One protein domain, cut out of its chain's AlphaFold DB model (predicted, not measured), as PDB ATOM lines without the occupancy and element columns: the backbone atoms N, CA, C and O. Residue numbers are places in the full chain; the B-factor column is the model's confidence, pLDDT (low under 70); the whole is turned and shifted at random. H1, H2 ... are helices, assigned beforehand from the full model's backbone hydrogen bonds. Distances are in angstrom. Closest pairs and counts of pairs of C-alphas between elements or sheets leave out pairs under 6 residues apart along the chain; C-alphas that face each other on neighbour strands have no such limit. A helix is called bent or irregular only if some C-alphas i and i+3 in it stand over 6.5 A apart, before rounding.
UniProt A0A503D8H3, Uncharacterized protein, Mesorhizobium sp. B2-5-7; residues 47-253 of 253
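Overview. This is residues 47 to 253 of the 253 residues of an uncharacterized protein of Mesorhizobium sp. B2-5-7 (UniProt A0A503D8H3). This is a rounded body of mostly crossed helices: H3, H5 and H6 lie side by side, H9 crosses H3 and H6 near the middle, and the long H10 crosses H9. The short helices H4, H7 and H8 gather at one end of the body, while H1, H2, H11 and H12 gather towards the other. Residues 198 to 205, of which 203 to 205 belong to H10, stick out. The printed part has 207 residues with twelve named helices, H1 to H12 in order along the chain, and no named strand; its class is all helix. It is compact, with a radius of gyration of the C-alphas of 16.8 A and spans of 47 by 39 by 34 A.

Arrangement. H1, residues 47 to 58, and H2, residues 61 to 72, only just touch and touch only at the corner, with 3 pairs of C-alphas within 8 A, the closest being those of Leu 58 and Ala 64, 5.6 A apart. H1 touches H10, residues 203 to 229, through residues 208 to 216 of H10 alone; the closest C-alphas are those of Thr 51 and Ala 212, 4.8 A apart. H2 touches H11, residues 236 to 245, at a shallow tilt of 32 degrees, opposite ways, and the C-alphas of Ala 68 and Gly 244 come closest, at 4.1 A. H3, residues 74 to 92, is the hub, touching five helices. Among them is H6, residues 132 to 148, at a shallow tilt of 20 degrees, the same way, with the closest C-alphas, Ala 76 and Val 138, 6.0 A apart. H4, residues 95 to 102, forms a helical hairpin with H3, though they only just touch, with 3 pairs of C-alphas within 8 A, Ala 89 and Ile 98 closest at 7.1 A. H5, residues 111 to 129, forms a helical hairpin with H6 at a shallow tilt of 29 degrees, opposite ways; the C-alphas of Cys 115 and Arg 143 are closest, at 6.2 A. H7, residues 155 to 159, touches H8, residues 163 to 169, with the C-alphas of Val 157 and Val 166 closest, at 6.1 A. H9, residues 178 to 196, touches H10 at a steep tilt of 49 degrees, opposite ways, and Gly 187 and Asn 214 have the closest C-alphas, 4.3 A apart. H12, residues 247 to 252, touches H10, with the C-alphas of Ile 220 and Leu 250 closest, at 5.7 A. H2, H3, H5, H6, H9 and H11 form a bundle, a group of helices packed together. Every O i to N i+4 pair is within hydrogen-bond range in H1, H2, H4, H7, H8, H9 and H12; the counts are 14 of 15 in H3, 13 of 15 in H5, 11 of 13 in H6, 21 of 23 in H10 and 4 of 6 in H11.

Along the chain. H1 begins at C-alpha 47 at (43.458, -23.264, -9.308). H3 measures 27.7 A from first to last C-alpha, H5 26.3 A, H6 25.1 A and H9 26.2 A. H10, the longest helix with 27 residues, measures 37.8 A and ends at C-alpha 229 at (26.368, -39.262, -27.425). H5 has a kink of 44 degrees near residue 123. H5 and H11 are irregular, with C-alphas 125 and 128 9.6 A apart and C-alphas 237 and 240 8.2 A apart; H6 and H10 are only just irregular, at 6.6 A between C-alphas 133 and 136 and 6.7 A between C-alphas 204 and 207. H12 ends at C-alpha 252 at (42.218, -28.210, -28.130).

Size, cuts and confidence. The two C-alphas farthest apart are those of Gly 107 and Gly 253, the chain's last residue, at 48.6 A. The printed part has no cut, and no link is long. The mean pLDDT of the printed part is 87.4, and it is under 70 at residues 151 to 155, 196 to 202, 204 and 252 to 253.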
ATOM      1  N   GLN A  47      43.651 -21.990  -8.579       84.62
ATOM      2  CA  GLN A  47      43.458 -23.264  -9.308       84.62
ATOM      3  C   GLN A  47      43.122 -23.080 -10.803       84.62
ATOM      4  O   GLN A  47      43.430 -23.939 -11.638       84.62
ATOM      5  N   ALA A  48      42.518 -21.945 -11.167       85.75
ATOM      6  CA  ALA A  48      42.156 -21.643 -12.547       85.75
ATOM      7  C   ALA A  48      43.400 -21.422 -13.419       85.75
ATOM      8  O   ALA A  48      43.429 -21.840 -14.580       85.75
ATOM      9  N   ARG A  49      44.454 -20.802 -12.871       86.50
ATOM     10  CA  ARG A  49      45.747 -20.696 -13.557       86.50
ATOM     11  C   ARG A  49      46.361 -22.066 -13.824       86.50
ATOM     12  O   ARG A  49      46.664 -22.344 -14.979       86.50
ATOM     13  N   LEU A  50      46.471 -22.941 -12.823       86.75
ATOM     14  CA  LEU A  50      47.029 -24.289 -13.026       86.75
ATOM     15  C   LEU A  50      46.248 -25.087 -14.078       86.75
ATOM     16  O   LEU A  50      46.843 -25.713 -14.951       86.75
ATOM     17  N   THR A  51      44.918 -24.999 -14.052       88.62
ATOM     18  CA  THR A  51      44.051 -25.649 -15.046       88.62
ATOM     19  C   THR A  51      44.313 -25.140 -16.468       88.62
ATOM     20  O   THR A  51      44.340 -25.927 -17.417       88.62
ATOM     21  N   ARG A  52      44.529 -23.828 -16.651       88.94
ATOM     22  CA  ARG A  52      44.879 -23.247 -17.961       88.94
ATOM     23  C   ARG A  52      46.239 -23.731 -18.459       88.94
ATOM     24  O   ARG A  52      46.361 -24.053 -19.636       88.94
ATOM     25  N   GLU A  53      47.220 -23.821 -17.572       88.06
ATOM     26  CA  GLU A  53      48.585 -24.232 -17.916       88.06
ATOM     27  C   GLU A  53      48.655 -25.725 -18.271       88.06
ATOM     28  O   GLU A  53      49.243 -26.096 -19.285       88.06
ATOM     29  N   ILE A  54      47.959 -26.590 -17.521       88.69
ATOM     30  CA  ILE A  54      47.832 -28.012 -17.880       88.69
ATOM     31  C   ILE A  54      47.122 -28.166 -19.234       88.69
ATOM     32  O   ILE A  54      47.576 -28.934 -20.080       88.69
ATOM     33  N   ASN A  55      46.051 -27.407 -19.493       87.81
ATOM     34  CA  ASN A  55      45.404 -27.408 -20.809       87.81
ATOM     35  C   ASN A  55      46.346 -26.964 -21.935       87.81
ATOM     36  O   ASN A  55      46.285 -27.525 -23.028       87.81
ATOM     37  N   ALA A  56      47.201 -25.966 -21.697       86.50
ATOM     38  CA  ALA A  56      48.178 -25.513 -22.683       86.50
ATOM     39  C   ALA A  56      49.189 -26.621 -23.011       86.50
ATOM     40  O   ALA A  56      49.420 -26.898 -24.187       86.50
ATOM     41  N   LEU A  57      49.694 -27.327 -21.995       85.81
ATOM     42  CA  LEU A  57      50.570 -28.484 -22.187       85.81
ATOM     43  C   LEU A  57      49.914 -29.591 -23.009       85.81
ATOM     44  O   LEU A  57      50.537 -30.121 -23.926       85.81
ATOM     45  N   LEU A  58      48.653 -29.931 -22.723       87.62
ATOM     46  CA  LEU A  58      47.902 -30.952 -23.474       87.62
ATOM     47  C   LEU A  58      47.755 -30.614 -24.967       87.62
ATOM     48  O   LEU A  58      47.518 -31.506 -25.781       87.62
ATOM     49  N   ARG A  59      47.917 -29.343 -25.348       87.50
ATOM     50  CA  ARG A  59      47.836 -28.867 -26.738       87.50
ATOM     51  C   ARG A  59      49.182 -28.883 -27.460       87.50
ATOM     52  O   ARG A  59      49.206 -28.716 -28.680       87.50
ATOM     53  N   GLU A  60      50.295 -29.082 -26.755       86.19
ATOM     54  CA  GLU A  60      51.616 -29.174 -27.376       86.19
ATOM     55  C   GLU A  60      51.670 -30.360 -28.339       86.19
ATOM     56  O   GLU A  60      51.256 -31.463 -28.001       86.19
ATOM     57  N   ARG A  61      52.204 -30.156 -29.549       80.06
ATOM     58  CA  ARG A  61      52.109 -31.129 -30.653       80.06
ATOM     59  C   ARG A  61      52.553 -32.547 -30.271       80.06
ATOM     60  O   ARG A  61      51.878 -33.504 -30.638       80.06
ATOM     61  N   GLY A  62      53.675 -32.676 -29.559       81.06
ATOM     62  CA  GLY A  62      54.187 -33.974 -29.108       81.06
ATOM     63  C   GLY A  62      53.260 -34.639 -28.090       81.06
ATOM     64  O   GLY A  62      52.893 -35.800 -28.259       81.06
ATOM     65  N   ARG A  63      52.805 -33.875 -27.090       85.44
ATOM     66  CA  ARG A  63      51.907 -34.367 -26.040       85.44
ATOM     67  C   ARG A  63      50.521 -34.698 -26.580       85.44
ATOM     68  O   ARG A  63      49.972 -35.735 -26.236       85.44
ATOM     69  N   ALA A  64      49.974 -33.867 -27.459       88.56
ATOM     70  CA  ALA A  64      48.685 -34.105 -28.093       88.56
ATOM     71  C   ALA A  64      48.688 -35.414 -28.897       88.56
ATOM     72  O   ALA A  64      47.734 -36.180 -28.812       88.56
ATOM     73  N   GLY A  65      49.770 -35.696 -29.637       89.50
ATOM     74  CA  GLY A  65      49.937 -36.964 -30.352       89.50
ATOM     75  C   GLY A  65      50.026 -38.166 -29.409       89.50
ATOM     76  O   GLY A  65      49.319 -39.148 -29.615       89.50
ATOM     77  N   PHE A  66      50.834 -38.062 -28.350       89.62
ATOM     78  CA  PHE A  66      50.955 -39.104 -27.327       89.62
ATOM     79  C   PHE A  66      49.619 -39.388 -26.630       89.62
ATOM     80  O   PHE A  66      49.169 -40.525 -26.602       89.62
ATOM     81  N   MET A  67      48.942 -38.355 -26.128       92.38
ATOM     82  CA  MET A  67      47.666 -38.504 -25.428       92.38
ATOM     83  C   MET A  67      46.563 -39.039 -26.347       92.38
ATOM     84  O   MET A  67      45.736 -39.832 -25.907       92.38
ATOM     85  N   ALA A  68      46.541 -38.629 -27.622       93.31
ATOM     86  CA  ALA A  68      45.612 -39.186 -28.600       93.31
ATOM     87  C   ALA A  68      45.853 -40.687 -28.817       93.31
ATOM     88  O   ALA A  68      44.887 -41.446 -28.811       93.31
ATOM     89  N   GLY A  69      47.118 -41.105 -28.951       92.81
ATOM     90  CA  GLY A  69      47.501 -42.516 -29.047       92.81
ATOM     91  C   GLY A  69      47.127 -43.306 -27.794       92.81
ATOM     92  O   GLY A  69      46.484 -44.342 -27.902       92.81
ATOM     93  N   LEU A  70      47.423 -42.768 -26.609       93.88
ATOM     94  CA  LEU A  70      47.098 -43.387 -25.324       93.88
ATOM     95  C   LEU A  70      45.592 -43.620 -25.164       93.88
ATOM     96  O   LEU A  70      45.174 -44.685 -24.727       93.88
ATOM     97  N   PHE A  71      44.755 -42.652 -25.547       94.62
ATOM     98  CA  PHE A  71      43.301 -42.813 -25.476       94.62
ATOM     99  C   PHE A  71      42.725 -43.765 -26.531       94.62
ATOM    100  O   PHE A  71      41.634 -44.293 -26.330       94.62
ATOM    101  N   GLN A  72      43.424 -43.977 -27.649       92.94
ATOM    102  CA  GLN A  72      43.064 -44.995 -28.641       92.94
ATOM    103  C   GLN A  72      43.576 -46.386 -28.276       92.94
ATOM    104  O   GLN A  72      43.145 -47.356 -28.897       92.94
ATOM    105  N   ASP A  73      44.480 -46.487 -27.303       93.50
ATOM    106  CA  ASP A  73      45.070 -47.755 -26.918       93.50
ATOM    107  C   ASP A  73      43.990 -48.681 -26.326       93.50
ATOM    108  O   ASP A  73      43.277 -48.288 -25.383       93.50
ATOM    109  N   PRO A  74      43.834 -49.907 -26.858       93.19
ATOM    110  CA  PRO A  74      42.852 -50.852 -26.344       93.19
ATOM    111  C   PRO A  74      43.083 -51.187 -24.862       93.19
ATOM    112  O   PRO A  74      42.113 -51.417 -24.140       93.19
ATOM    113  N   PHE A  75      44.322 -51.102 -24.368       94.88
ATOM    114  CA  PHE A  75      44.653 -51.294 -22.956       94.88
ATOM    115  C   PHE A  75      43.929 -50.297 -22.040       94.88
ATOM    116  O   PHE A  75      43.360 -50.684 -21.015       94.88
ATOM    117  N   ALA A  76      43.887 -49.014 -22.419       94.88
ATOM    118  CA  ALA A  76      43.206 -47.982 -21.637       94.88
ATOM    119  C   ALA A  76      41.690 -48.190 -21.601       94.88
ATOM    120  O   ALA A  76      41.062 -48.004 -20.557       94.88
ATOM    121  N   THR A  77      41.112 -48.612 -22.726       94.25
ATOM    122  CA  THR A  77      39.676 -48.901 -22.822       94.25
ATOM    123  C   THR A  77      39.307 -50.114 -21.968       94.25
ATOM    124  O   THR A  77      38.401 -50.019 -21.145       94.25
ATOM    125  N   THR A  78      40.071 -51.205 -22.049       95.62
ATOM    126  CA  THR A  78      39.840 -52.403 -21.228       95.62
ATOM    127  C   THR A  78      39.954 -52.123 -19.734       95.62
ATOM    128  O   THR A  78      39.131 -52.600 -18.955       95.62
ATOM    129  N   LEU A  79      40.940 -51.333 -19.299       96.31
ATOM    130  CA  LEU A  79      41.055 -50.977 -17.885       96.31
ATOM    131  C   LEU A  79      39.899 -50.087 -17.408       96.31
ATOM    132  O   LEU A  79      39.411 -50.278 -16.294       96.31
ATOM    133  N   LEU A  80      39.405 -49.169 -18.243       96.12
ATOM    134  CA  LEU A  80      38.191 -48.409 -17.935       96.12
ATOM    135  C   LEU A  80      36.967 -49.326 -17.800       96.12
ATOM    136  O   LEU A  80      36.206 -49.195 -16.839       96.12
ATOM    137  N   ASP A  81      36.783 -50.259 -18.730       94.88
ATOM    138  CA  ASP A  81      35.663 -51.201 -18.691       94.88
ATOM    139  C   ASP A  81      35.721 -52.076 -17.435       94.88
ATOM    140  O   ASP A  81      34.713 -52.217 -16.741       94.88
ATOM    141  N   ARG A  82      36.915 -52.534 -17.044       95.31
ATOM    142  CA  ARG A  82      37.136 -53.267 -15.788       95.31
ATOM    143  C   ARG A  82      36.764 -52.452 -14.551       95.31
ATOM    144  O   ARG A  82      36.190 -53.014 -13.623       95.31
ATOM    145  N   LEU A  83      37.016 -51.139 -14.520       94.88
ATOM    146  CA  LEU A  83      36.548 -50.280 -13.418       94.88
ATOM    147  C   LEU A  83      35.018 -50.210 -13.359       94.88
ATOM    148  O   LEU A  83      34.431 -50.255 -12.276       94.88
ATOM    149  N   ILE A  84      34.362 -50.109 -14.515       94.50
ATOM    150  CA  ILE A  84      32.897 -50.057 -14.605       94.50
ATOM    151  C   ILE A  84      32.284 -51.402 -14.190       94.50
ATOM    152  O   ILE A  84      31.283 -51.434 -13.473       94.50
ATOM    153  N   GLU A  85      32.876 -52.517 -14.608       94.00
ATOM    154  CA  GLU A  85      32.470 -53.862 -14.196       94.00
ATOM    155  C   GLU A  85      32.683 -54.085 -12.702       94.00
ATOM    156  O   GLU A  85      31.767 -54.545 -12.014       94.00
ATOM    157  N   LEU A  86      33.843 -53.682 -12.179       93.56
ATOM    158  CA  LEU A  86      34.143 -53.735 -10.755       93.56
ATOM    159  C   LEU A  86      33.113 -52.947  -9.947       93.56
ATOM    160  O   LEU A  86      32.642 -53.429  -8.919       93.56
ATOM    161  N   SER A  87      32.723 -51.762 -10.419       92.25
ATOM    162  CA  SER A  87      31.713 -50.939  -9.752       92.25
ATOM    163  C   SER A  87      30.390 -51.675  -9.617       92.25
ATOM    164  O   SER A  87      29.816 -51.702  -8.529       92.25
ATOM    165  N   ARG A  88      29.945 -52.357 -10.679       92.12
ATOM    166  CA  ARG A  88      28.738 -53.193 -10.641       92.12
ATOM    167  C   ARG A  88      28.898 -54.366  -9.677       92.12
ATOM    168  O   ARG A  88      27.984 -54.633  -8.897       92.12
ATOM    169  N   ALA A  89      30.045 -55.043  -9.699       92.12
ATOM    170  CA  ALA A  89      30.318 -56.166  -8.808       92.12
ATOM    171  C   ALA A  89      30.286 -55.735  -7.331       92.12
ATOM    172  O   ALA A  89      29.627 -56.387  -6.524       92.12
ATOM    173  N   MET A  90      30.889 -54.593  -6.992       90.00
ATOM    174  CA  MET A  90      30.925 -54.043  -5.630       90.00
ATOM    175  C   MET A  90      29.542 -53.695  -5.053       90.00
ATOM    176  O   MET A  90      29.403 -53.587  -3.832       90.00
ATOM    177  N   GLN A  91      28.504 -53.549  -5.886       87.19
ATOM    178  CA  GLN A  91      27.135 -53.336  -5.398       87.19
ATOM    179  C   GLN A  91      26.477 -54.619  -4.874       87.19
ATOM    180  O   GLN A  91      25.598 -54.545  -4.018       87.19
ATOM    181  N   GLY A  92      26.891 -55.791  -5.366       86.44
ATOM    182  CA  GLY A  92      26.244 -57.072  -5.054       86.44
ATOM    183  C   GLY A  92      27.165 -58.140  -4.467       86.44
ATOM    184  O   GLY A  92      26.679 -59.164  -3.996       86.44
ATOM    185  N   GLN A  93      28.479 -57.924  -4.491       90.31
ATOM    186  CA  GLN A  93      29.478 -58.907  -4.090       90.31
ATOM    187  C   GLN A  93      30.395 -58.365  -2.996       90.31
ATOM    188  O   GLN A  93      30.605 -57.160  -2.856       90.31
ATOM    189  N   ARG A  94      30.957 -59.290  -2.217       91.12
ATOM    190  CA  ARG A  94      32.022 -58.993  -1.256       91.12
ATOM    191  C   ARG A  94      33.360 -58.908  -1.978       91.12
ATOM    192  O   ARG A  94      33.572 -59.625  -2.956       91.12
ATOM    193  N   TRP A  95      34.283 -58.110  -1.443       91.94
ATOM    194  CA  TRP A  95      35.616 -57.928  -2.030       91.94
ATOM    195  C   TRP A  95      36.367 -59.255  -2.223       91.94
ATOM    196  O   TRP A  95      36.928 -59.492  -3.287       91.94
ATOM    197  N   SER A  96      36.288 -60.183  -1.264       91.69
ATOM    198  CA  SER A  96      36.893 -61.516  -1.407       91.69
ATOM    199  C   SER A  96      36.355 -62.304  -2.608       91.69
ATOM    200  O   SER A  96      37.132 -62.929  -3.321       91.69
ATOM    201  N   GLY A  97      35.048 -62.234  -2.880       92.44
ATOM    202  CA  GLY A  97      34.443 -62.899  -4.039       92.44
ATOM    203  C   GLY A  97      34.886 -62.289  -5.372       92.44
ATOM    204  O   GLY A  97      35.063 -63.012  -6.350       92.44
ATOM    205  N   ILE A  98      35.123 -60.975  -5.393       92.94
ATOM    206  CA  ILE A  98      35.666 -60.261  -6.556       92.94
ATOM    207  C   ILE A  98      37.112 -60.684  -6.820       92.94
ATOM    208  O   ILE A  98      37.468 -60.961  -7.966       92.94
ATOM    209  N   LEU A  99      37.937 -60.768  -5.774       93.31
ATOM    210  CA  LEU A  99      39.324 -61.227  -5.874       93.31
ATOM    211  C   LEU A  99      39.411 -62.658  -6.418       93.31
ATOM    212  O   LEU A  99      40.181 -62.908  -7.346       93.31
ATOM    213  N   ASP A 100      38.574 -63.561  -5.900       91.62
ATOM    214  CA  ASP A 100      38.508 -64.956  -6.346       91.62
ATOM    215  C   ASP A 100      38.128 -65.061  -7.834       91.62
ATOM    216  O   ASP A 100      38.783 -65.775  -8.594       91.62
ATOM    217  N   GLN A 101      37.105 -64.318  -8.281       92.19
ATOM    218  CA  GLN A 101      36.677 -64.295  -9.689       92.19
ATOM    219  C   GLN A 101      37.725 -63.683 -10.616       92.19
ATOM    220  O   GLN A 101      37.875 -64.111 -11.758       92.19
ATOM    221  N   SER A 102      38.461 -62.692 -10.117       90.81
ATOM    222  CA  SER A 102      39.499 -62.009 -10.886       90.81
ATOM    223  C   SER A 102      40.775 -62.843 -11.001       90.81
ATOM    224  O   SER A 102      41.647 -62.491 -11.788       90.81
ATOM    225  N   GLY A 103      40.899 -63.950 -10.260       90.88
ATOM    226  CA  GLY A 103      42.087 -64.804 -10.264       90.88
ATOM    227  C   GLY A 103      43.237 -64.263  -9.414       90.88
ATOM    228  O   GLY A 103      44.392 -64.617  -9.653       90.88
ATOM    229  N   VAL A 104      42.946 -63.407  -8.429       91.38
ATOM    230  CA  VAL A 104      43.944 -62.956  -7.453       91.38
ATOM    231  C   VAL A 104      44.325 -64.124  -6.542       91.38
ATOM    232  O   VAL A 104      43.479 -64.917  -6.128       91.38
ATOM    233  N   ALA A 105      45.619 -64.255  -6.237       85.69
ATOM    234  CA  ALA A 105      46.120 -65.332  -5.391       85.69
ATOM    235  C   ALA A 105      45.421 -65.345  -4.020       85.69
ATOM    236  O   ALA A 105      45.306 -64.312  -3.353       85.69
ATOM    237  N   LYS A 106      44.993 -66.537  -3.579       79.56
ATOM    238  CA  LYS A 106      44.308 -66.714  -2.293       79.56
ATOM    239  C   LYS A 106      45.140 -66.137  -1.149       79.56
ATOM    240  O   LYS A 106      46.317 -66.457  -1.009       79.56
ATOM    241  N   GLY A 107      44.501 -65.319  -0.317       75.62
ATOM    242  CA  GLY A 107      45.140 -64.636   0.810       75.62
ATOM    243  C   GLY A 107      45.672 -63.237   0.487       75.62
ATOM    244  O   GLY A 107      45.957 -62.491   1.415       75.62
ATOM    245  N   SER A 108      45.739 -62.838  -0.789       76.19
ATOM    246  CA  SER A 108      45.999 -61.446  -1.150       76.19
ATOM    247  C   SER A 108      44.688 -60.664  -1.173       76.19
ATOM    248  O   SER A 108      43.934 -60.725  -2.138       76.19
ATOM    249  N   GLY A 109      44.387 -59.956  -0.083       80.81
ATOM    250  CA  GLY A 109      43.187 -59.127   0.052       80.81
ATOM    251  C   GLY A 109      43.329 -57.693  -0.469       80.81
ATOM    252  O   GLY A 109      42.436 -56.882  -0.238       80.81
ATOM    253  N   SER A 110      44.450 -57.349  -1.111       87.12
ATOM    254  CA  SER A 110      44.823 -55.964  -1.438       87.12
ATOM    255  C   SER A 110      44.202 -55.465  -2.747       87.12
ATOM    256  O   SER A 110      43.981 -56.231  -3.686       87.12
ATOM    257  N   ILE A 111      43.986 -54.150  -2.836       88.94
ATOM    258  CA  ILE A 111      43.657 -53.478  -4.104       88.94
ATOM    259  C   ILE A 111      44.837 -53.558  -5.069       88.94
ATOM    260  O   ILE A 111      44.632 -53.757  -6.264       88.94
ATOM    261  N   THR A 112      46.069 -53.461  -4.564       89.06
ATOM    262  CA  THR A 112      47.274 -53.558  -5.395       89.06
ATOM    263  C   THR A 112      47.330 -54.876  -6.165       89.06
ATOM    264  O   THR A 112      47.513 -54.844  -7.379       89.06
ATOM    265  N   ALA A 113      47.070 -56.010  -5.508       90.19
ATOM    266  CA  ALA A 113      47.087 -57.309  -6.177       90.19
ATOM    267  C   ALA A 113      45.941 -57.486  -7.179       90.19
ATOM    268  O   ALA A 113      46.136 -58.098  -8.228       90.19
ATOM    269  N   TYR A 114      44.758 -56.931  -6.894       93.69
ATOM    270  CA  TYR A 114      43.689 -56.861  -7.892       93.69
ATOM    271  C   TYR A 114      44.143 -56.079  -9.130       93.69
ATOM    272  O   TYR A 114      43.951 -56.541 -10.253       93.69
ATOM    273  N   CYS A 115      44.785 -54.924  -8.930       93.94
ATOM    274  CA  CYS A 115      45.287 -54.110 -10.030       93.94
ATOM    275  C   CYS A 115      46.350 -54.819 -10.860       93.94
ATOM    276  O   CYS A 115      46.275 -54.748 -12.083       93.94
ATOM    277  N   ASP A 116      47.304 -55.500 -10.220       93.25
ATOM    278  CA  ASP A 116      48.334 -56.286 -10.911       93.25
ATOM    279  C   ASP A 116      47.685 -57.304 -11.851       93.25
ATOM    280  O   ASP A 116      47.942 -57.311 -13.052       93.25
ATOM    281  N   VAL A 117      46.747 -58.095 -11.325       95.06
ATOM    282  CA  VAL A 117      46.066 -59.132 -12.102       95.06
ATOM    283  C   VAL A 117      45.205 -58.541 -13.220       95.06
ATOM    284  O   VAL A 117      45.201 -59.074 -14.329       95.06
ATOM    285  N   ALA A 118      44.492 -57.441 -12.966       95.00
ATOM    286  CA  ALA A 118      43.677 -56.771 -13.978       95.00
ATOM    287  C   ALA A 118      44.531 -56.204 -15.125       95.00
ATOM    288  O   ALA A 118      44.161 -56.349 -16.291       95.00
ATOM    289  N   ILE A 119      45.680 -55.603 -14.800       94.94
ATOM    290  CA  ILE A 119      46.652 -55.097 -15.774       94.94
ATOM    291  C   ILE A 119      47.236 -56.255 -16.586       94.94
ATOM    292  O   ILE A 119      47.179 -56.218 -17.812       94.94
ATOM    293  N   ASP A 120      47.702 -57.320 -15.934       94.62
ATOM    294  CA  ASP A 120      48.279 -58.486 -16.611       94.62
ATOM    295  C   ASP A 120      47.270 -59.202 -17.516       94.62
ATOM    296  O   ASP A 120      47.630 -59.776 -18.546       94.62
ATOM    297  N   GLN A 121      45.992 -59.227 -17.136       94.25
ATOM    298  CA  GLN A 121      44.935 -59.761 -17.994       94.25
ATOM    299  C   GLN A 121      44.692 -58.860 -19.206       94.25
ATOM    300  O   GLN A 121      44.681 -59.367 -20.323       94.25
ATOM    301  N   ALA A 122      44.580 -57.544 -19.009       93.94
ATOM    302  CA  ALA A 122      44.397 -56.598 -20.107       93.94
ATOM    303  C   ALA A 122      45.580 -56.616 -21.096       93.94
ATOM    304  O   ALA A 122      45.371 -56.579 -22.306       93.94
ATOM    305  N   LEU A 123      46.820 -56.745 -20.609       93.38
ATOM    306  CA  LEU A 123      48.001 -56.895 -21.465       93.38
ATOM    307  C   LEU A 123      47.972 -58.202 -22.264       93.38
ATOM    308  O   LEU A 123      48.278 -58.206 -23.452       93.38
ATOM    309  N   ARG A 124      47.563 -59.314 -21.643       91.62
ATOM    310  CA  ARG A 124      47.441 -60.608 -22.338       91.62
ATOM    311  C   ARG A 124      46.334 -60.630 -23.387       91.62
ATOM    312  O   ARG A 124      46.485 -61.325 -24.385       91.62
ATOM    313  N   GLU A 125      45.238 -59.910 -23.161       92.81
ATOM    314  CA  GLU A 125      44.120 -59.814 -24.110       92.81
ATOM    315  C   GLU A 125      44.520 -59.117 -25.415       92.81
ATOM    316  O   GLU A 125      44.059 -59.519 -26.482       92.81
ATOM    317  N   HIS A 126      45.395 -58.110 -25.338       89.00
ATOM    318  CA  HIS A 126      45.747 -57.264 -26.486       89.00
ATOM    319  C   HIS A 126      47.142 -57.527 -27.062       89.00
ATOM    320  O   HIS A 126      47.381 -57.199 -28.224       89.00
ATOM    321  N   GLY A 127      48.047 -58.149 -26.299       82.94
ATOM    322  CA  GLY A 127      49.384 -58.539 -26.756       82.94
ATOM    323  C   GLY A 127      50.147 -57.378 -27.402       82.94
ATOM    324  O   GLY A 127      50.270 -56.306 -26.815       82.94
ATOM    325  N   ASP A 128      50.603 -57.584 -28.641       82.69
ATOM    326  CA  ASP A 128      51.398 -56.621 -29.421       82.69
ATOM    327  C   ASP A 128      50.628 -55.347 -29.837       82.69
ATOM    328  O   ASP A 128      51.219 -54.426 -30.402       82.69
ATOM    329  N   ALA A 129      49.309 -55.278 -29.608       86.19
ATOM    330  CA  ALA A 129      48.507 -54.093 -29.921       86.19
ATOM    331  C   ALA A 129      48.655 -52.964 -28.885       86.19
ATOM    332  O   ALA A 129      48.219 -51.842 -29.152       86.19
ATOM    333  N   VAL A 130      49.241 -53.255 -27.719       87.88
ATOM    334  CA  VAL A 130      49.478 -52.279 -26.649       87.88
ATOM    335  C   VAL A 130      50.815 -51.586 -26.872       87.88
ATOM    336  O   VAL A 130      51.849 -52.237 -27.010       87.88
ATOM    337  N   ASP A 131      50.825 -50.255 -26.861       87.94
ATOM    338  CA  ASP A 131      52.084 -49.512 -26.865       87.94
ATOM    339  C   ASP A 131      52.688 -49.532 -25.455       87.94
ATOM    340  O   ASP A 131      52.091 -49.031 -24.497       87.94
ATOM    341  N   GLU A 132      53.902 -50.070 -25.323       85.88
ATOM    342  CA  GLU A 132      54.607 -50.178 -24.039       85.88
ATOM    343  C   GLU A 132      54.699 -48.839 -23.293       85.88
ATOM    344  O   GLU A 132      54.631 -48.792 -22.065       85.88
ATOM    345  N   ARG A 133      54.771 -47.719 -24.023       85.31
ATOM    346  CA  ARG A 133      54.845 -46.374 -23.433       85.31
ATOM    347  C   ARG A 133      53.558 -45.973 -22.713       85.31
ATOM    348  O   ARG A 133      53.585 -45.073 -21.869       85.31
ATOM    349  N   HIS A 134      52.427 -46.584 -23.059       89.62
ATOM    350  CA  HIS A 134      51.139 -46.320 -22.424       89.62
ATOM    351  C   HIS A 134      50.936 -47.159 -21.160       89.62
ATOM    352  O   HIS A 134      50.235 -46.699 -20.255       89.62
ATOM    353  N   ILE A 135      51.575 -48.332 -21.063       90.00
ATOM    354  CA  ILE A 135      51.379 -49.295 -19.967       90.00
ATOM    355  C   ILE A 135      51.593 -48.628 -18.610       90.00
ATOM    356  O   ILE A 135      50.695 -48.640 -17.766       90.00
ATOM    357  N   ASP A 136      52.733 -47.960 -18.427       87.44
ATOM    358  CA  ASP A 136      53.077 -47.309 -17.161       87.44
ATOM    359  C   ASP A 136      52.062 -46.227 -16.772       87.44
ATOM    360  O   ASP A 136      51.651 -46.119 -15.615       87.44
ATOM    361  N   ARG A 137      51.629 -45.409 -17.740       88.50
ATOM    362  CA  ARG A 137      50.729 -44.272 -17.489       88.50
ATOM    363  C   ARG A 137      49.322 -44.726 -17.163       88.50
ATOM    364  O   ARG A 137      48.732 -44.247 -16.195       88.50
ATOM    365  N   VAL A 138      48.792 -45.634 -17.968       93.56
ATOM    366  CA  VAL A 138      47.427 -46.135 -17.827       93.56
ATOM    367  C   VAL A 138      47.334 -47.058 -16.611       93.56
ATOM    368  O   VAL A 138      46.400 -46.927 -15.823       93.56
ATOM    369  N   GLY A 139      48.330 -47.920 -16.390       92.81
ATOM    370  CA  GLY A 139      48.404 -48.786 -15.214       92.81
ATOM    371  C   GLY A 139      48.493 -47.990 -13.911       92.81
ATOM    372  O   GLY A 139      47.769 -48.283 -12.956       92.81
ATOM    373  N   LEU A 140      49.310 -46.929 -13.870       90.38
ATOM    374  CA  LEU A 140      49.362 -46.034 -12.713       90.38
ATOM    375  C   LEU A 140      48.037 -45.290 -12.514       90.38
ATOM    376  O   LEU A 140      47.540 -45.232 -11.393       90.38
ATOM    377  N   ALA A 141      47.432 -44.768 -13.585       92.44
ATOM    378  CA  ALA A 141      46.134 -44.102 -13.510       92.44
ATOM    379  C   ALA A 141      45.033 -45.034 -12.976       92.44
ATOM    380  O   ALA A 141      44.218 -44.606 -12.160       92.44
ATOM    381  N   PHE A 142      45.037 -46.307 -13.380       94.50
ATOM    382  CA  PHE A 142      44.097 -47.324 -12.910       94.50
ATOM    383  C   PHE A 142      44.247 -47.578 -11.408       94.50
ATOM    384  O   PHE A 142      43.270 -47.484 -10.663       94.50
ATOM    385  N   ARG A 143      45.483 -47.801 -10.946       91.69
ATOM    386  CA  ARG A 143      45.795 -47.976  -9.519       91.69
ATOM    387  C   ARG A 143      45.397 -46.756  -8.700       91.69
ATOM    388  O   ARG A 143      44.731 -46.897  -7.678       91.69
ATOM    389  N   SER A 144      45.780 -45.562  -9.156       88.75
ATOM    390  CA  SER A 144      45.470 -44.311  -8.464       88.75
ATOM    391  C   SER A 144      43.969 -44.069  -8.395       88.75
ATOM    392  O   SER A 144      43.468 -43.736  -7.326       88.75
ATOM    393  N   PHE A 145      43.234 -44.295  -9.488       91.12
ATOM    394  CA  PHE A 145      41.782 -44.162  -9.480       91.12
ATOM    395  C   PHE A 145      41.133 -45.121  -8.479       91.12
ATOM    396  O   PHE A 145      40.338 -44.683  -7.648       91.12
ATOM    397  N   LEU A 146      41.502 -46.404  -8.499       89.31
ATOM    398  CA  LEU A 146      40.907 -47.381  -7.591       89.31
ATOM    399  C   LEU A 146      41.255 -47.094  -6.122       89.31
ATOM    400  O   LEU A 146      40.401 -47.251  -5.255       89.31
ATOM    401  N   ALA A 147      42.455 -46.584  -5.839       85.12
ATOM    402  CA  ALA A 147      42.806 -46.118  -4.500       85.12
ATOM    403  C   ALA A 147      41.895 -44.968  -4.023       85.12
ATOM    404  O   ALA A 147      41.545 -44.928  -2.846       85.12
ATOM    405  N   THR A 148      41.436 -44.079  -4.918       81.94
ATOM    406  CA  THR A 148      40.484 -43.007  -4.549       81.94
ATOM    407  C   THR A 148      39.081 -43.507  -4.197       81.94
ATOM    408  O   THR A 148      38.307 -42.769  -3.581       81.94
ATOM    409  N   ALA A 149      38.745 -44.748  -4.572       82.00
ATOM    410  CA  ALA A 149      37.493 -45.389  -4.183       82.00
ATOM    411  C   ALA A 149      37.507 -45.852  -2.716       82.00
ATOM    412  O   ALA A 149      36.461 -46.213  -2.182       82.00
ATOM    413  N   LEU A 150      38.659 -45.815  -2.038       81.06
ATOM    414  CA  LEU A 150      38.730 -45.963  -0.590       81.06
ATOM    415  C   LEU A 150      38.377 -44.630   0.091       81.06
ATOM    416  O   LEU A 150      38.880 -43.570  -0.279       81.06
ATOM    417  N   ALA A 151      37.523 -44.661   1.112       63.56
ATOM    418  CA  ALA A 151      37.265 -43.499   1.955       63.56
ATOM    419  C   ALA A 151      38.527 -43.125   2.759       63.56
ATOM    420  O   ALA A 151      39.173 -44.005   3.318       63.56
ATOM    421  N   GLY A 152      38.842 -41.831   2.891       63.78
ATOM    422  CA  GLY A 152      39.953 -41.334   3.726       63.78
ATOM    423  C   GLY A 152      41.361 -41.547   3.143       63.78
ATOM    424  O   GLY A 152      41.517 -41.927   1.988       63.78
ATOM    425  N   ASP A 153      42.397 -41.268   3.941       58.50
ATOM    426  CA  ASP A 153      43.807 -41.462   3.559       58.50
ATOM    427  C   ASP A 153      44.243 -42.910   3.832       58.50
ATOM    428  O   ASP A 153      44.900 -43.232   4.822       58.50
ATOM    429  N   ASN A 154      43.753 -43.818   2.990       66.50
ATOM    430  CA  ASN A 154      43.812 -45.260   3.214       66.50
ATOM    431  C   ASN A 154      44.748 -45.983   2.235       66.50
ATOM    432  O   ASN A 154      44.551 -47.166   1.956       66.50
ATOM    433  N   LEU A 155      45.811 -45.315   1.768       69.75
ATOM    434  CA  LEU A 155      46.859 -45.936   0.942       69.75
ATOM    435  C   LEU A 155      47.371 -47.244   1.577       69.75
ATOM    436  O   LEU A 155      47.485 -48.275   0.924       69.75
ATOM    437  N   ALA A 156      47.533 -47.238   2.903       75.56
ATOM    438  CA  ALA A 156      47.920 -48.422   3.658       75.56
ATOM    439  C   ALA A 156      46.876 -49.556   3.598       75.56
ATOM    440  O   ALA A 156      47.246 -50.724   3.628       75.56
ATOM    441  N   VAL A 157      45.576 -49.257   3.515       77.06
ATOM    442  CA  VAL A 157      44.526 -50.284   3.358       77.06
ATOM    443  C   VAL A 157      44.568 -50.890   1.957       77.06
ATOM    444  O   VAL A 157      44.401 -52.100   1.824       77.06
ATOM    445  N   ALA A 158      44.861 -50.082   0.932       78.12
ATOM    446  CA  ALA A 158      45.022 -50.574  -0.434       78.12
ATOM    447  C   ALA A 158      46.139 -51.629  -0.547       78.12
ATOM    448  O   ALA A 158      46.017 -52.543  -1.361       78.12
ATOM    449  N   GLU A 159      47.179 -51.530   0.293       81.31
ATOM    450  CA  GLU A 159      48.392 -52.359   0.246       81.31
ATOM    451  C   GLU A 159      48.427 -53.518   1.261       81.31
ATOM    452  O   GLU A 159      49.019 -54.556   0.976       81.31
ATOM    453  N   ARG A 160      47.782 -53.391   2.432       75.75
ATOM    454  CA  ARG A 160      47.916 -54.328   3.577       75.75
ATOM    455  C   ARG A 160      47.506 -55.783   3.321       75.75
ATOM    456  O   ARG A 160      47.818 -56.636   4.146       75.75
ATOM    457  N   GLY A 161      46.794 -56.079   2.235       76.75
ATOM    458  CA  GLY A 161      46.377 -57.450   1.921       76.75
ATOM    459  C   GLY A 161      45.193 -57.966   2.743       76.75
ATOM    460  O   GLY A 161      44.942 -59.166   2.732       76.75
ATOM    461  N   ASP A 162      44.450 -57.092   3.426       85.25
ATOM    462  CA  ASP A 162      43.278 -57.469   4.222       85.25
ATOM    463  C   ASP A 162      41.979 -57.161   3.467       85.25
ATOM    464  O   ASP A 162      41.570 -56.006   3.321       85.25
ATOM    465  N   ALA A 163      41.306 -58.222   3.021       86.38
ATOM    466  CA  ALA A 163      40.088 -58.109   2.235       86.38
ATOM    467  C   ALA A 163      38.917 -57.498   3.017       86.38
ATOM    468  O   ALA A 163      38.095 -56.797   2.429       86.38
ATOM    469  N   ALA A 164      38.833 -57.752   4.326       87.31
ATOM    470  CA  ALA A 164      37.776 -57.195   5.163       87.31
ATOM    471  C   ALA A 164      38.014 -55.698   5.400       87.31
ATOM    472  O   ALA A 164      37.072 -54.908   5.328       87.31
ATOM    473  N   ALA A 165      39.269 -55.297   5.618       87.25
ATOM    474  CA  ALA A 165      39.629 -53.887   5.740       87.25
ATOM    475  C   ALA A 165      39.343 -53.110   4.447       87.25
ATOM    476  O   ALA A 165      38.770 -52.023   4.512       87.25
ATOM    477  N   VAL A 166      39.679 -53.676   3.281       86.88
ATOM    478  CA  VAL A 166      39.330 -53.081   1.981       86.88
ATOM    479  C   VAL A 166      37.815 -52.972   1.824       86.88
ATOM    480  O   VAL A 166      37.326 -51.905   1.468       86.88
ATOM    481  N   GLU A 167      37.061 -54.028   2.138       88.25
ATOM    482  CA  GLU A 167      35.596 -54.032   2.029       88.25
ATOM    483  C   GLU A 167      34.939 -52.934   2.881       88.25
ATOM    484  O   GLU A 167      34.011 -52.274   2.413       88.25
ATOM    485  N   VAL A 168      35.431 -52.713   4.104       87.19
ATOM    486  CA  VAL A 168      34.943 -51.654   5.005       87.19
ATOM    487  C   VAL A 168      35.353 -50.262   4.524       87.19
ATOM    488  O   VAL A 168      34.574 -49.319   4.643       87.19
ATOM    489  N   ALA A 169      36.570 -50.119   3.998       87.38
ATOM    490  CA  ALA A 169      37.089 -48.835   3.539       87.38
ATOM    491  C   ALA A 169      36.532 -48.409   2.173       87.38
ATOM    492  O   ALA A 169      36.655 -47.238   1.816       87.38
ATOM    493  N   PHE A 170      35.942 -49.322   1.401       86.69
ATOM    494  CA  PHE A 170      35.454 -49.033   0.057       86.69
ATOM    495  C   PHE A 170      34.231 -48.107   0.082       86.69
ATOM    496  O   PHE A 170      33.141 -48.483   0.524       86.69
ATOM    497  N   ASP A 171      34.378 -46.900  -0.460       85.75
ATOM    498  CA  ASP A 171      33.287 -45.943  -0.611       85.75
ATOM    499  C   ASP A 171      32.456 -46.284  -1.853       85.75
ATOM    500  O   ASP A 171      32.678 -45.801  -2.968       85.75
ATOM    501  N   ARG A 172      31.440 -47.123  -1.642       84.12
ATOM    502  CA  ARG A 172      30.518 -47.545  -2.704       84.12
ATOM    503  C   ARG A 172      29.761 -46.384  -3.338       84.12
ATOM    504  O   ARG A 172      29.314 -46.534  -4.468       84.12
ATOM    505  N   THR A 173      29.610 -45.251  -2.648       82.94
ATOM    506  CA  THR A 173      28.882 -44.094  -3.186       82.94
ATOM    507  C   THR A 173      29.709 -43.349  -4.229       82.94
ATOM    508  O   THR A 173      29.180 -42.965  -5.269       82.94
ATOM    509  N   ARG A 174      31.026 -43.233  -4.012       75.75
ATOM    510  CA  ARG A 174      31.971 -42.642  -4.978       75.75
ATOM    511  C   ARG A 174      32.222 -43.530  -6.191       75.75
ATOM    512  O   ARG A 174      32.649 -43.041  -7.231       75.75
ATOM    513  N   PHE A 175      31.965 -44.826  -6.053       85.12
ATOM    514  CA  PHE A 175      32.246 -45.845  -7.058       85.12
ATOM    515  C   PHE A 175      30.962 -46.550  -7.533       85.12
ATOM    516  O   PHE A 175      30.918 -47.774  -7.678       85.12
ATOM    517  N   ALA A 176      29.894 -45.776  -7.747       84.94
ATOM    518  CA  ALA A 176      28.595 -46.275  -8.207       84.94
ATOM    519  C   ALA A 176      28.223 -45.813  -9.623       84.94
ATOM    520  O   ALA A 176      27.681 -46.607 -10.391       84.94
ATOM    521  N   ASP A 177      28.479 -44.547  -9.975       90.62
ATOM    522  CA  ASP A 177      28.077 -43.995 -11.272       90.62
ATOM    523  C   ASP A 177      29.155 -44.257 -12.345       90.62
ATOM    524  O   ASP A 177      30.280 -43.753 -12.237       90.62
ATOM    525  N   PRO A 178      28.834 -44.990 -13.430       91.56
ATOM    526  CA  PRO A 178      29.751 -45.194 -14.546       91.56
ATOM    527  C   PRO A 178      30.272 -43.898 -15.188       91.56
ATOM    528  O   PRO A 178      31.360 -43.899 -15.760       91.56
ATOM    529  N   ASN A 179      29.518 -42.797 -15.152       91.00
ATOM    530  CA  ASN A 179      29.966 -41.510 -15.690       91.00
ATOM    531  C   ASN A 179      31.014 -40.851 -14.795       91.00
ATOM    532  O   ASN A 179      31.955 -40.250 -15.314       91.00
ATOM    533  N   ASP A 180      30.899 -41.000 -13.476       91.69
ATOM    534  CA  ASP A 180      31.909 -40.521 -12.534       91.69
ATOM    535  C   ASP A 180      33.202 -41.333 -12.650       91.69
ATOM    536  O   ASP A 180      34.290 -40.755 -12.621       91.69
ATOM    537  N   ILE A 181      33.090 -42.646 -12.880       93.50
ATOM    538  CA  ILE A 181      34.234 -43.533 -13.140       93.50
ATOM    539  C   ILE A 181      34.965 -43.126 -14.415       93.50
ATOM    540  O   ILE A 181      36.181 -42.934 -14.401       93.50
ATOM    541  N   ARG A 182      34.223 -42.921 -15.507       94.12
ATOM    542  CA  ARG A 182      34.771 -42.421 -16.774       94.12
ATOM    543  C   ARG A 182      35.509 -41.096 -16.599       94.12
ATOM    544  O   ARG A 182      36.649 -40.971 -17.046       94.12
ATOM    545  N   ARG A 183      34.883 -40.132 -15.918       93.56
ATOM    546  CA  ARG A 183      35.472 -38.817 -15.639       93.56
ATOM    547  C   ARG A 183      36.748 -38.934 -14.815       93.56
ATOM    548  O   ARG A 183      37.762 -38.330 -15.159       93.56
ATOM    549  N   GLY A 184      36.682 -39.678 -13.714       92.50
ATOM    550  CA  GLY A 184      37.777 -39.810 -12.764       92.50
ATOM    551  C   GLY A 184      38.968 -40.552 -13.358       92.50
ATOM    552  O   GLY A 184      40.099 -40.095 -13.212       92.50
ATOM    553  N   PHE A 185      38.729 -41.630 -14.106       95.12
ATOM    554  CA  PHE A 185      39.794 -42.355 -14.793       95.12
ATOM    555  C   PHE A 185      40.469 -41.495 -15.873       95.12
ATOM    556  O   PHE A 185      41.697 -41.428 -15.928       95.12
ATOM    557  N   LEU A 186      39.689 -40.746 -16.667       95.12
ATOM    558  CA  LEU A 186      40.224 -39.768 -17.619       95.12
ATOM    559  C   LEU A 186      41.094 -38.707 -16.919       95.12
ATOM    560  O   LEU A 186      42.184 -38.383 -17.397       95.12
ATOM    561  N   GLY A 187      40.639 -38.191 -15.776       94.00
ATOM    562  CA  GLY A 187      41.395 -37.244 -14.957       94.00
ATOM    563  C   GLY A 187      42.712 -37.823 -14.443       94.00
ATOM    564  O   GLY A 187      43.740 -37.150 -14.521       94.00
ATOM    565  N   GLN A 188      42.717 -39.083 -14.005       93.50
ATOM    566  CA  GLN A 188      43.930 -39.776 -13.567       93.50
ATOM    567  C   GLN A 188      44.916 -39.991 -14.718       93.50
ATOM    568  O   GLN A 188      46.101 -39.707 -14.555       93.50
ATOM    569  N   ILE A 189      44.455 -40.389 -15.909       94.25
ATOM    570  CA  ILE A 189      45.330 -40.500 -17.088       94.25
ATOM    571  C   ILE A 189      46.009 -39.158 -17.389       94.25
ATOM    572  O   ILE A 189      47.224 -39.112 -17.591       94.25
ATOM    573  N   ILE A 190      45.244 -38.061 -17.394       92.56
ATOM    574  CA  ILE A 190      45.787 -36.717 -17.623       92.56
ATOM    575  C   ILE A 190      46.811 -36.380 -16.536       92.56
ATOM    576  O   ILE A 190      47.948 -36.048 -16.863       92.56
ATOM    577  N   ALA A 191      46.446 -36.515 -15.259       89.94
ATOM    578  CA  ALA A 191      47.325 -36.195 -14.141       89.94
ATOM    579  C   ALA A 191      48.643 -36.978 -14.218       89.94
ATOM    580  O   ALA A 191      49.714 -36.373 -14.222       89.94
ATOM    581  N   LYS A 192      48.591 -38.308 -14.360       87.81
ATOM    582  CA  LYS A 192      49.791 -39.160 -14.396       87.81
ATOM    583  C   LYS A 192      50.624 -38.967 -15.661       87.81
ATOM    584  O   LYS A 192      51.836 -39.153 -15.608       87.81
ATOM    585  N   SER A 193      50.027 -38.517 -16.763       87.00
ATOM    586  CA  SER A 193      50.778 -38.130 -17.965       87.00
ATOM    587  C   SER A 193      51.503 -36.789 -17.802       87.00
ATOM    588  O   SER A 193      52.594 -36.618 -18.339       87.00
ATOM    589  N   ILE A 194      50.949 -35.849 -17.027       80.56
ATOM    590  CA  ILE A 194      51.642 -34.604 -16.661       80.56
ATOM    591  C   ILE A 194      52.769 -34.880 -15.657       80.56
ATOM    592  O   ILE A 194      53.897 -34.437 -15.867       80.56
ATOM    593  N   VAL A 195      52.480 -35.622 -14.580       74.44
ATOM    594  CA  VAL A 195      53.457 -35.914 -13.516       74.44
ATOM    595  C   VAL A 195      54.554 -36.843 -14.016       74.44
ATOM    596  O   VAL A 195      55.727 -36.626 -13.753       74.44
ATOM    597  N   GLY A 196      54.207 -37.882 -14.760       63.94
ATOM    598  CA  GLY A 196      55.153 -38.932 -15.084       63.94
ATOM    599  C   GLY A 196      56.238 -38.543 -16.094       63.94
ATOM    600  O   GLY A 196      57.281 -39.192 -16.149       63.94
ATOM    601  N   GLU A 197      56.012 -37.516 -16.916       61.38
ATOM    602  CA  GLU A 197      57.061 -36.925 -17.766       61.38
ATOM    603  C   GLU A 197      58.047 -36.064 -16.965       61.38
ATOM    604  O   GLU A 197      59.094 -35.665 -17.475       61.38
ATOM    605  N   SER A 198      57.722 -35.765 -15.707       51.97
ATOM    606  CA  SER A 198      58.611 -35.046 -14.817       51.97
ATOM    607  C   SER A 198      59.571 -36.028 -14.150       51.97
ATOM    608  O   SER A 198      59.163 -36.974 -13.484       51.97
ATOM    609  N   CYS A 199      60.877 -35.777 -14.248       50.72
ATOM    610  CA  CYS A 199      61.869 -36.406 -13.365       50.72
ATOM    611  C   CYS A 199      61.768 -35.856 -11.924       50.72
ATOM    612  O   CYS A 199      62.760 -35.834 -11.197       50.72
ATOM    613  N   ILE A 200      60.623 -35.275 -11.552       55.47
ATOM    614  CA  ILE A 200      60.505 -34.319 -10.464       55.47
ATOM    615  C   ILE A 200      59.302 -34.671  -9.593       55.47
ATOM    616  O   ILE A 200      58.158 -34.509  -9.992       55.47
ATOM    617  N   ASP A 201      59.578 -35.047  -8.349       66.31
ATOM    618  CA  ASP A 201      58.556 -35.260  -7.328       66.31
ATOM    619  C   ASP A 201      57.775 -33.959  -7.034       66.31
ATOM    620  O   ASP A 201      58.349 -32.922  -6.651       66.31
ATOM    621  N   LEU A 202      56.459 -33.993  -7.254       66.50
ATOM    622  CA  LEU A 202      55.550 -32.876  -6.994       66.50
ATOM    623  C   LEU A 202      55.136 -32.796  -5.513       66.50
ATOM    624  O   LEU A 202      54.699 -31.728  -5.074       66.50
ATOM    625  N   GLY A 203      55.326 -33.860  -4.728       73.81
ATOM    626  CA  GLY A 203      55.000 -33.925  -3.306       73.81
ATOM    627  C   GLY A 203      53.560 -33.497  -3.008       73.81
ATOM    628  O   GLY A 203      52.617 -33.866  -3.704       73.81
ATOM    629  N   ALA A 204      53.371 -32.633  -2.004       69.50
ATOM    630  CA  ALA A 204      52.050 -32.141  -1.591       69.50
ATOM    631  C   ALA A 204      51.243 -31.426  -2.703       69.50
ATOM    632  O   ALA A 204      50.032 -31.234  -2.576       69.50
ATOM    633  N   SER A 205      51.889 -31.032  -3.803       75.81
ATOM    634  CA  SER A 205      51.242 -30.376  -4.939       75.81
ATOM    635  C   SER A 205      50.546 -31.344  -5.906       75.81
ATOM    636  O   SER A 205      49.789 -30.879  -6.761       75.81
ATOM    637  N   GLU A 206      50.731 -32.662  -5.770       79.75
ATOM    638  CA  GLU A 206      50.069 -33.672  -6.614       79.75
ATOM    639  C   GLU A 206      48.545 -33.553  -6.579       79.75
ATOM    640  O   GLU A 206      47.903 -33.512  -7.628       79.75
ATOM    641  N   LEU A 207      47.969 -33.357  -5.390       81.62
ATOM    642  CA  LEU A 207      46.526 -33.164  -5.220       81.62
ATOM    643  C   LEU A 207      45.995 -31.960  -6.009       81.62
ATOM    644  O   LEU A 207      44.866 -31.978  -6.500       81.62
ATOM    645  N   SER A 208      46.794 -30.898  -6.143       85.56
ATOM    646  CA  SER A 208      46.405 -29.722  -6.925       85.56
ATOM    647  C   SER A 208      46.394 -30.021  -8.423       85.56
ATOM    648  O   SER A 208      45.477 -29.579  -9.115       85.56
ATOM    649  N   VAL A 209      47.367 -30.793  -8.913       87.81
ATOM    650  CA  VAL A 209      47.420 -31.246 -10.311       87.81
ATOM    651  C   VAL A 209      46.270 -32.200 -10.614       87.81
ATOM    652  O   VAL A 209      45.609 -32.039 -11.637       87.81
ATOM    653  N   GLU A 210      45.967 -33.134  -9.715       88.00
ATOM    654  CA  GLU A 210      44.841 -34.057  -9.869       88.00
ATOM    655  C   GLU A 210      43.495 -33.323  -9.923       88.00
ATOM    656  O   GLU A 210      42.659 -33.623 -10.775       88.00
ATOM    657  N   ARG A 211      43.282 -32.307  -9.074       89.38
ATOM    658  CA  ARG A 211      42.070 -31.468  -9.128       89.38
ATOM    659  C   ARG A 211      41.926 -30.760 -10.471       89.38
ATOM    660  O   ARG A 211      40.862 -30.844 -11.086       89.38
ATOM    661  N   ALA A 212      42.990 -30.115 -10.943       90.81
ATOM    662  CA  ALA A 212      42.990 -29.438 -12.233       90.81
ATOM    663  C   ALA A 212      42.755 -30.424 -13.396       90.81
ATOM    664  O   ALA A 212      41.939 -30.159 -14.279       90.81
ATOM    665  N   ALA A 213      43.391 -31.598 -13.367       92.50
ATOM    666  CA  ALA A 213      43.185 -32.655 -14.355       92.50
ATOM    667  C   ALA A 213      41.735 -33.169 -14.370       92.50
ATOM    668  O   ALA A 213      41.157 -33.340 -15.443       92.50
ATOM    669  N   ASN A 214      41.108 -33.333 -13.203       92.44
ATOM    670  CA  ASN A 214      39.698 -33.711 -13.090       92.44
ATOM    671  C   ASN A 214      38.752 -32.634 -13.650       92.44
ATOM    672  O   ASN A 214      37.758 -32.969 -14.293       92.44
ATOM    673  N   THR A 215      39.062 -31.344 -13.463       93.50
ATOM    674  CA  THR A 215      38.307 -30.248 -14.101       93.50
ATOM    675  C   THR A 215      38.394 -30.322 -15.628       93.50
ATOM    676  O   THR A 215      37.386 -30.167 -16.316       93.50
ATOM    677  N   ILE A 216      39.580 -30.612 -16.171       93.62
ATOM    678  CA  ILE A 216      39.783 -30.781 -17.616       93.62
ATOM    679  C   ILE A 216      39.022 -32.007 -18.131       93.62
ATOM    680  O   ILE A 216      38.313 -31.912 -19.133       93.62
ATOM    681  N   ALA A 217      39.112 -33.135 -17.427       95.00
ATOM    682  CA  ALA A 217      38.401 -34.361 -17.769       95.00
ATOM    683  C   ALA A 217      36.880 -34.153 -17.817       95.00
ATOM    684  O   ALA A 217      36.238 -34.593 -18.770       95.00
ATOM    685  N   ALA A 218      36.315 -33.418 -16.853       94.62
ATOM    686  CA  ALA A 218      34.897 -33.059 -16.844       94.62
ATOM    687  C   ALA A 218      34.493 -32.293 -18.114       94.62
ATOM    688  O   ALA A 218      33.508 -32.641 -18.766       94.62
ATOM    689  N   ALA A 219      35.283 -31.288 -18.503       94.12
ATOM    690  CA  ALA A 219      35.024 -30.499 -19.704       94.12
ATOM    691  C   ALA A 219      35.145 -31.333 -20.993       94.12
ATOM    692  O   ALA A 219      34.332 -31.184 -21.908       94.12
ATOM    693  N   ILE A 220      36.131 -32.233 -21.073       94.62
ATOM    694  CA  ILE A 220      36.302 -33.145 -22.214       94.62
ATOM    695  C   ILE A 220      35.108 -34.098 -22.321       94.62
ATOM    696  O   ILE A 220      34.540 -34.238 -23.407       94.62
ATOM    697  N   GLN A 221      34.704 -34.721 -21.212       94.69
ATOM    698  CA  GLN A 221      33.565 -35.635 -21.188       94.69
ATOM    699  C   GLN A 221      32.270 -34.922 -21.578       94.69
ATOM    700  O   GLN A 221      31.545 -35.426 -22.432       94.69
ATOM    701  N   GLN A 222      32.012 -33.724 -21.044       95.00
ATOM    702  CA  GLN A 222      30.841 -32.933 -21.424       95.00
ATOM    703  C   GLN A 222      30.801 -32.688 -22.941       95.00
ATOM    704  O   GLN A 222      29.782 -32.915 -23.591       95.00
ATOM    705  N   ARG A 223      31.929 -32.282 -23.539       94.69
ATOM    706  CA  ARG A 223      32.024 -32.069 -24.993       94.69
ATOM    707  C   ARG A 223      31.821 -33.361 -25.781       94.69
ATOM    708  O   ARG A 223      31.236 -33.318 -26.864       94.69
ATOM    709  N   PHE A 224      32.315 -34.494 -25.280       95.00
ATOM    710  CA  PHE A 224      32.070 -35.803 -25.882       95.00
ATOM    711  C   PHE A 224      30.574 -36.145 -25.865       95.00
ATOM    712  O   PHE A 224      30.006 -36.479 -26.908       95.00
ATOM    713  N   GLU A 225      29.921 -35.995 -24.715       94.44
ATOM    714  CA  GLU A 225      28.495 -36.273 -24.559       94.44
ATOM    715  C   GLU A 225      27.655 -35.391 -25.491       94.44
ATOM    716  O   GLU A 225      26.785 -35.885 -26.210       94.44
ATOM    717  N   GLU A 226      27.957 -34.095 -25.549       94.62
ATOM    718  CA  GLU A 226      27.259 -33.134 -26.401       94.62
ATOM    719  C   GLU A 226      27.451 -33.410 -27.895       94.62
ATOM    720  O   GLU A 226      26.486 -33.376 -28.662       94.62
ATOM    721  N   LYS A 227      28.686 -33.689 -28.328       94.00
ATOM    722  CA  LYS A 227      29.011 -33.826 -29.755       94.00
ATOM    723  C   LYS A 227      28.714 -35.213 -30.313       94.00
ATOM    724  O   LYS A 227      28.405 -35.300 -31.504       94.00
ATOM    725  N   PHE A 228      28.806 -36.268 -29.502       94.94
ATOM    726  CA  PHE A 228      28.763 -37.654 -29.977       94.94
ATOM    727  C   PHE A 228      27.621 -38.471 -29.380       94.94
ATOM    728  O   PHE A 228      26.878 -39.085 -30.141       94.94
ATOM    729  N   VAL A 229      27.421 -38.445 -28.060       94.50
ATOM    730  CA  VAL A 229      26.368 -39.262 -27.425       94.50
ATOM    731  C   VAL A 229      24.981 -38.708 -27.751       94.50
ATOM    732  O   VAL A 229      24.132 -39.423 -28.281       94.50
ATOM    733  N   ARG A 230      24.757 -37.405 -27.534       93.62
ATOM    734  CA  ARG A 230      23.468 -36.749 -27.834       93.62
ATOM    735  C   ARG A 230      23.098 -36.816 -29.315       93.62
ATOM    736  O   ARG A 230      21.919 -36.869 -29.649       93.62
ATOM    737  N   THR A 231      24.096 -36.847 -30.197       93.69
ATOM    738  CA  THR A 231      23.903 -36.955 -31.652       93.69
ATOM    739  C   THR A 231      23.917 -38.400 -32.162       93.69
ATOM    740  O   THR A 231      23.825 -38.607 -33.371       93.69
ATOM    741  N   ARG A 232      24.003 -39.393 -31.261       92.88
ATOM    742  CA  ARG A 232      24.036 -40.838 -31.560       92.88
ATOM    743  C   ARG A 232      25.183 -41.275 -32.483       92.88
ATOM    744  O   ARG A 232      25.047 -42.250 -33.214       92.88
ATOM    745  N   LYS A 233      26.308 -40.559 -32.463       93.56
ATOM    746  CA  LYS A 233      27.519 -40.897 -33.230       93.56
ATOM    747  C   LYS A 233      28.463 -41.848 -32.493       93.56
ATOM    748  O   LYS A 233      29.323 -42.432 -33.139       93.56
ATOM    749  N   ALA A 234      28.325 -41.965 -31.176       93.25
ATOM    750  CA  ALA A 234      29.062 -42.905 -30.336       93.25
ATOM    751  C   ALA A 234      28.209 -43.285 -29.119       93.25
ATOM    752  O   ALA A 234      27.339 -42.507 -28.705       93.25
ATOM    753  N   ALA A 235      28.458 -44.455 -28.536       92.12
ATOM    754  CA  ALA A 235      27.904 -44.824 -27.241       92.12
ATOM    755  C   ALA A 235      28.781 -44.268 -26.110       92.12
ATOM    756  O   ALA A 235      29.966 -44.008 -26.299       92.12
ATOM    757  N   SER A 236      28.237 -44.142 -24.895       86.38
ATOM    758  CA  SER A 236      29.024 -43.701 -23.730       86.38
ATOM    759  C   SER A 236      30.194 -44.639 -23.394       86.38
ATOM    760  O   SER A 236      31.142 -44.217 -22.736       86.38
ATOM    761  N   GLY A 237      30.130 -45.907 -23.821       88.44
ATOM    762  CA  GLY A 237      31.235 -46.865 -23.699       88.44
ATOM    763  C   GLY A 237      32.455 -46.484 -24.540       88.44
ATOM    764  O   GLY A 237      33.577 -46.682 -24.102       88.44
ATOM    765  N   ASP A 238      32.254 -45.804 -25.668       91.19
ATOM    766  CA  ASP A 238      33.312 -45.508 -26.641       91.19
ATOM    767  C   ASP A 238      34.132 -44.255 -26.279       91.19
ATOM    768  O   ASP A 238      34.776 -43.653 -27.145       91.19
ATOM    769  N   LEU A 239      34.064 -43.801 -25.020       94.38
ATOM    770  CA  LEU A 239      34.576 -42.503 -24.576       94.38
ATOM    771  C   LEU A 239      36.049 -42.297 -24.953       94.38
ATOM    772  O   LEU A 239      36.362 -41.326 -25.641       94.38
ATOM    773  N   LEU A 240      36.948 -43.184 -24.510       95.12
ATOM    774  CA  LEU A 240      38.394 -43.006 -24.698       95.12
ATOM    775  C   LEU A 240      38.775 -43.079 -26.179       95.12
ATOM    776  O   LEU A 240      39.366 -42.131 -26.698       95.12
ATOM    777  N   ALA A 241      38.323 -44.116 -26.888       93.69
ATOM    778  CA  ALA A 241      38.572 -44.265 -28.320       93.69
ATOM    779  C   ALA A 241      38.075 -43.047 -29.125       93.69
ATOM    780  O   ALA A 241      38.785 -42.524 -29.993       93.69
ATOM    781  N   THR A 242      36.885 -42.525 -28.796       94.69
ATOM    782  CA  THR A 242      36.327 -41.330 -29.448       94.69
ATOM    783  C   THR A 242      37.130 -40.076 -29.121       94.69
ATOM    784  O   THR A 242      37.368 -39.262 -30.023       94.69
ATOM    785  N   ILE A 243      37.562 -39.913 -27.862       94.50
ATOM    786  CA  ILE A 243      38.442 -38.816 -27.447       94.50
ATOM    787  C   ILE A 243      39.742 -38.869 -28.236       94.50
ATOM    788  O   ILE A 243      40.106 -37.863 -28.837       94.50
ATOM    789  N   GLY A 244      40.415 -40.016 -28.290       93.38
ATOM    790  CA  GLY A 244      41.678 -40.153 -29.006       93.38
ATOM    791  C   GLY A 244      41.539 -39.853 -30.503       93.38
ATOM    792  O   GLY A 244      42.282 -39.037 -31.046       93.38
ATOM    793  N   ALA A 245      40.501 -40.387 -31.163       93.38
ATOM    794  CA  ALA A 245      40.210 -40.108 -32.578       93.38
ATOM    795  C   ALA A 245      39.821 -38.650 -32.875       93.38
ATOM    796  O   ALA A 245      39.957 -38.183 -34.007       93.38
ATOM    797  N   ASN A 246      39.338 -37.913 -31.875       93.88
ATOM    798  CA  ASN A 246      38.877 -36.533 -32.023       93.88
ATOM    799  C   ASN A 246      39.592 -35.571 -31.068       93.88
ATOM    800  O   ASN A 246      39.029 -34.532 -30.710       93.88
ATOM    801  N   TYR A 247      40.834 -35.886 -30.690       91.44
ATOM    802  CA  TYR A 247      41.551 -35.205 -29.610       91.44
ATOM    803  C   TYR A 247      41.603 -33.690 -29.812       91.44
ATOM    804  O   TYR A 247      41.240 -32.910 -28.930       91.44
ATOM    805  N   SER A 248      41.937 -33.253 -31.027       85.88
ATOM    806  CA  SER A 248      41.981 -31.833 -31.385       85.88
ATOM    807  C   SER A 248      40.631 -31.121 -31.227       85.88
ATOM    808  O   SER A 248      40.582 -29.968 -30.814       85.88
ATOM    809  N   LYS A 249      39.510 -31.800 -31.476       84.88
ATOM    810  CA  LYS A 249      38.161 -31.215 -31.380       84.88
ATOM    811  C   LYS A 249      37.610 -31.183 -29.954       84.88
ATOM    812  O   LYS A 249      36.632 -30.469 -29.704       84.88
ATOM    813  N   LEU A 250      38.157 -32.009 -29.066       85.06
ATOM    814  CA  LEU A 250      37.652 -32.213 -27.707       85.06
ATOM    815  C   LEU A 250      38.543 -31.558 -26.648       85.06
ATOM    816  O   LEU A 250      38.011 -30.981 -25.703       85.06
ATOM    817  N   VAL A 251      39.863 -31.559 -26.846       79.12
ATOM    818  CA  VAL A 251      40.856 -31.046 -25.883       79.12
ATOM    819  C   VAL A 251      41.427 -29.681 -26.305       79.12
ATOM    820  O   VAL A 251      41.636 -28.796 -25.473       79.12
ATOM    821  N   ILE A 252      41.639 -29.466 -27.608       66.19
ATOM    822  CA  ILE A 252      42.218 -28.210 -28.130       66.19
ATOM    823  C   ILE A 252      41.137 -27.138 -28.377       66.19
ATOM    824  O   ILE A 252      41.441 -25.946 -28.333       66.19
ATOM    825  N   GLY A 253      39.884 -27.557 -28.592       55.22
ATOM    826  CA  GLY A 253      38.739 -26.673 -28.858       55.22
ATOM    827  C   GLY A 253      38.201 -25.897 -27.664       55.22
ATOM    828  O   GLY A 253      38.699 -26.056 -26.522       55.22
TER     829      GLY A 253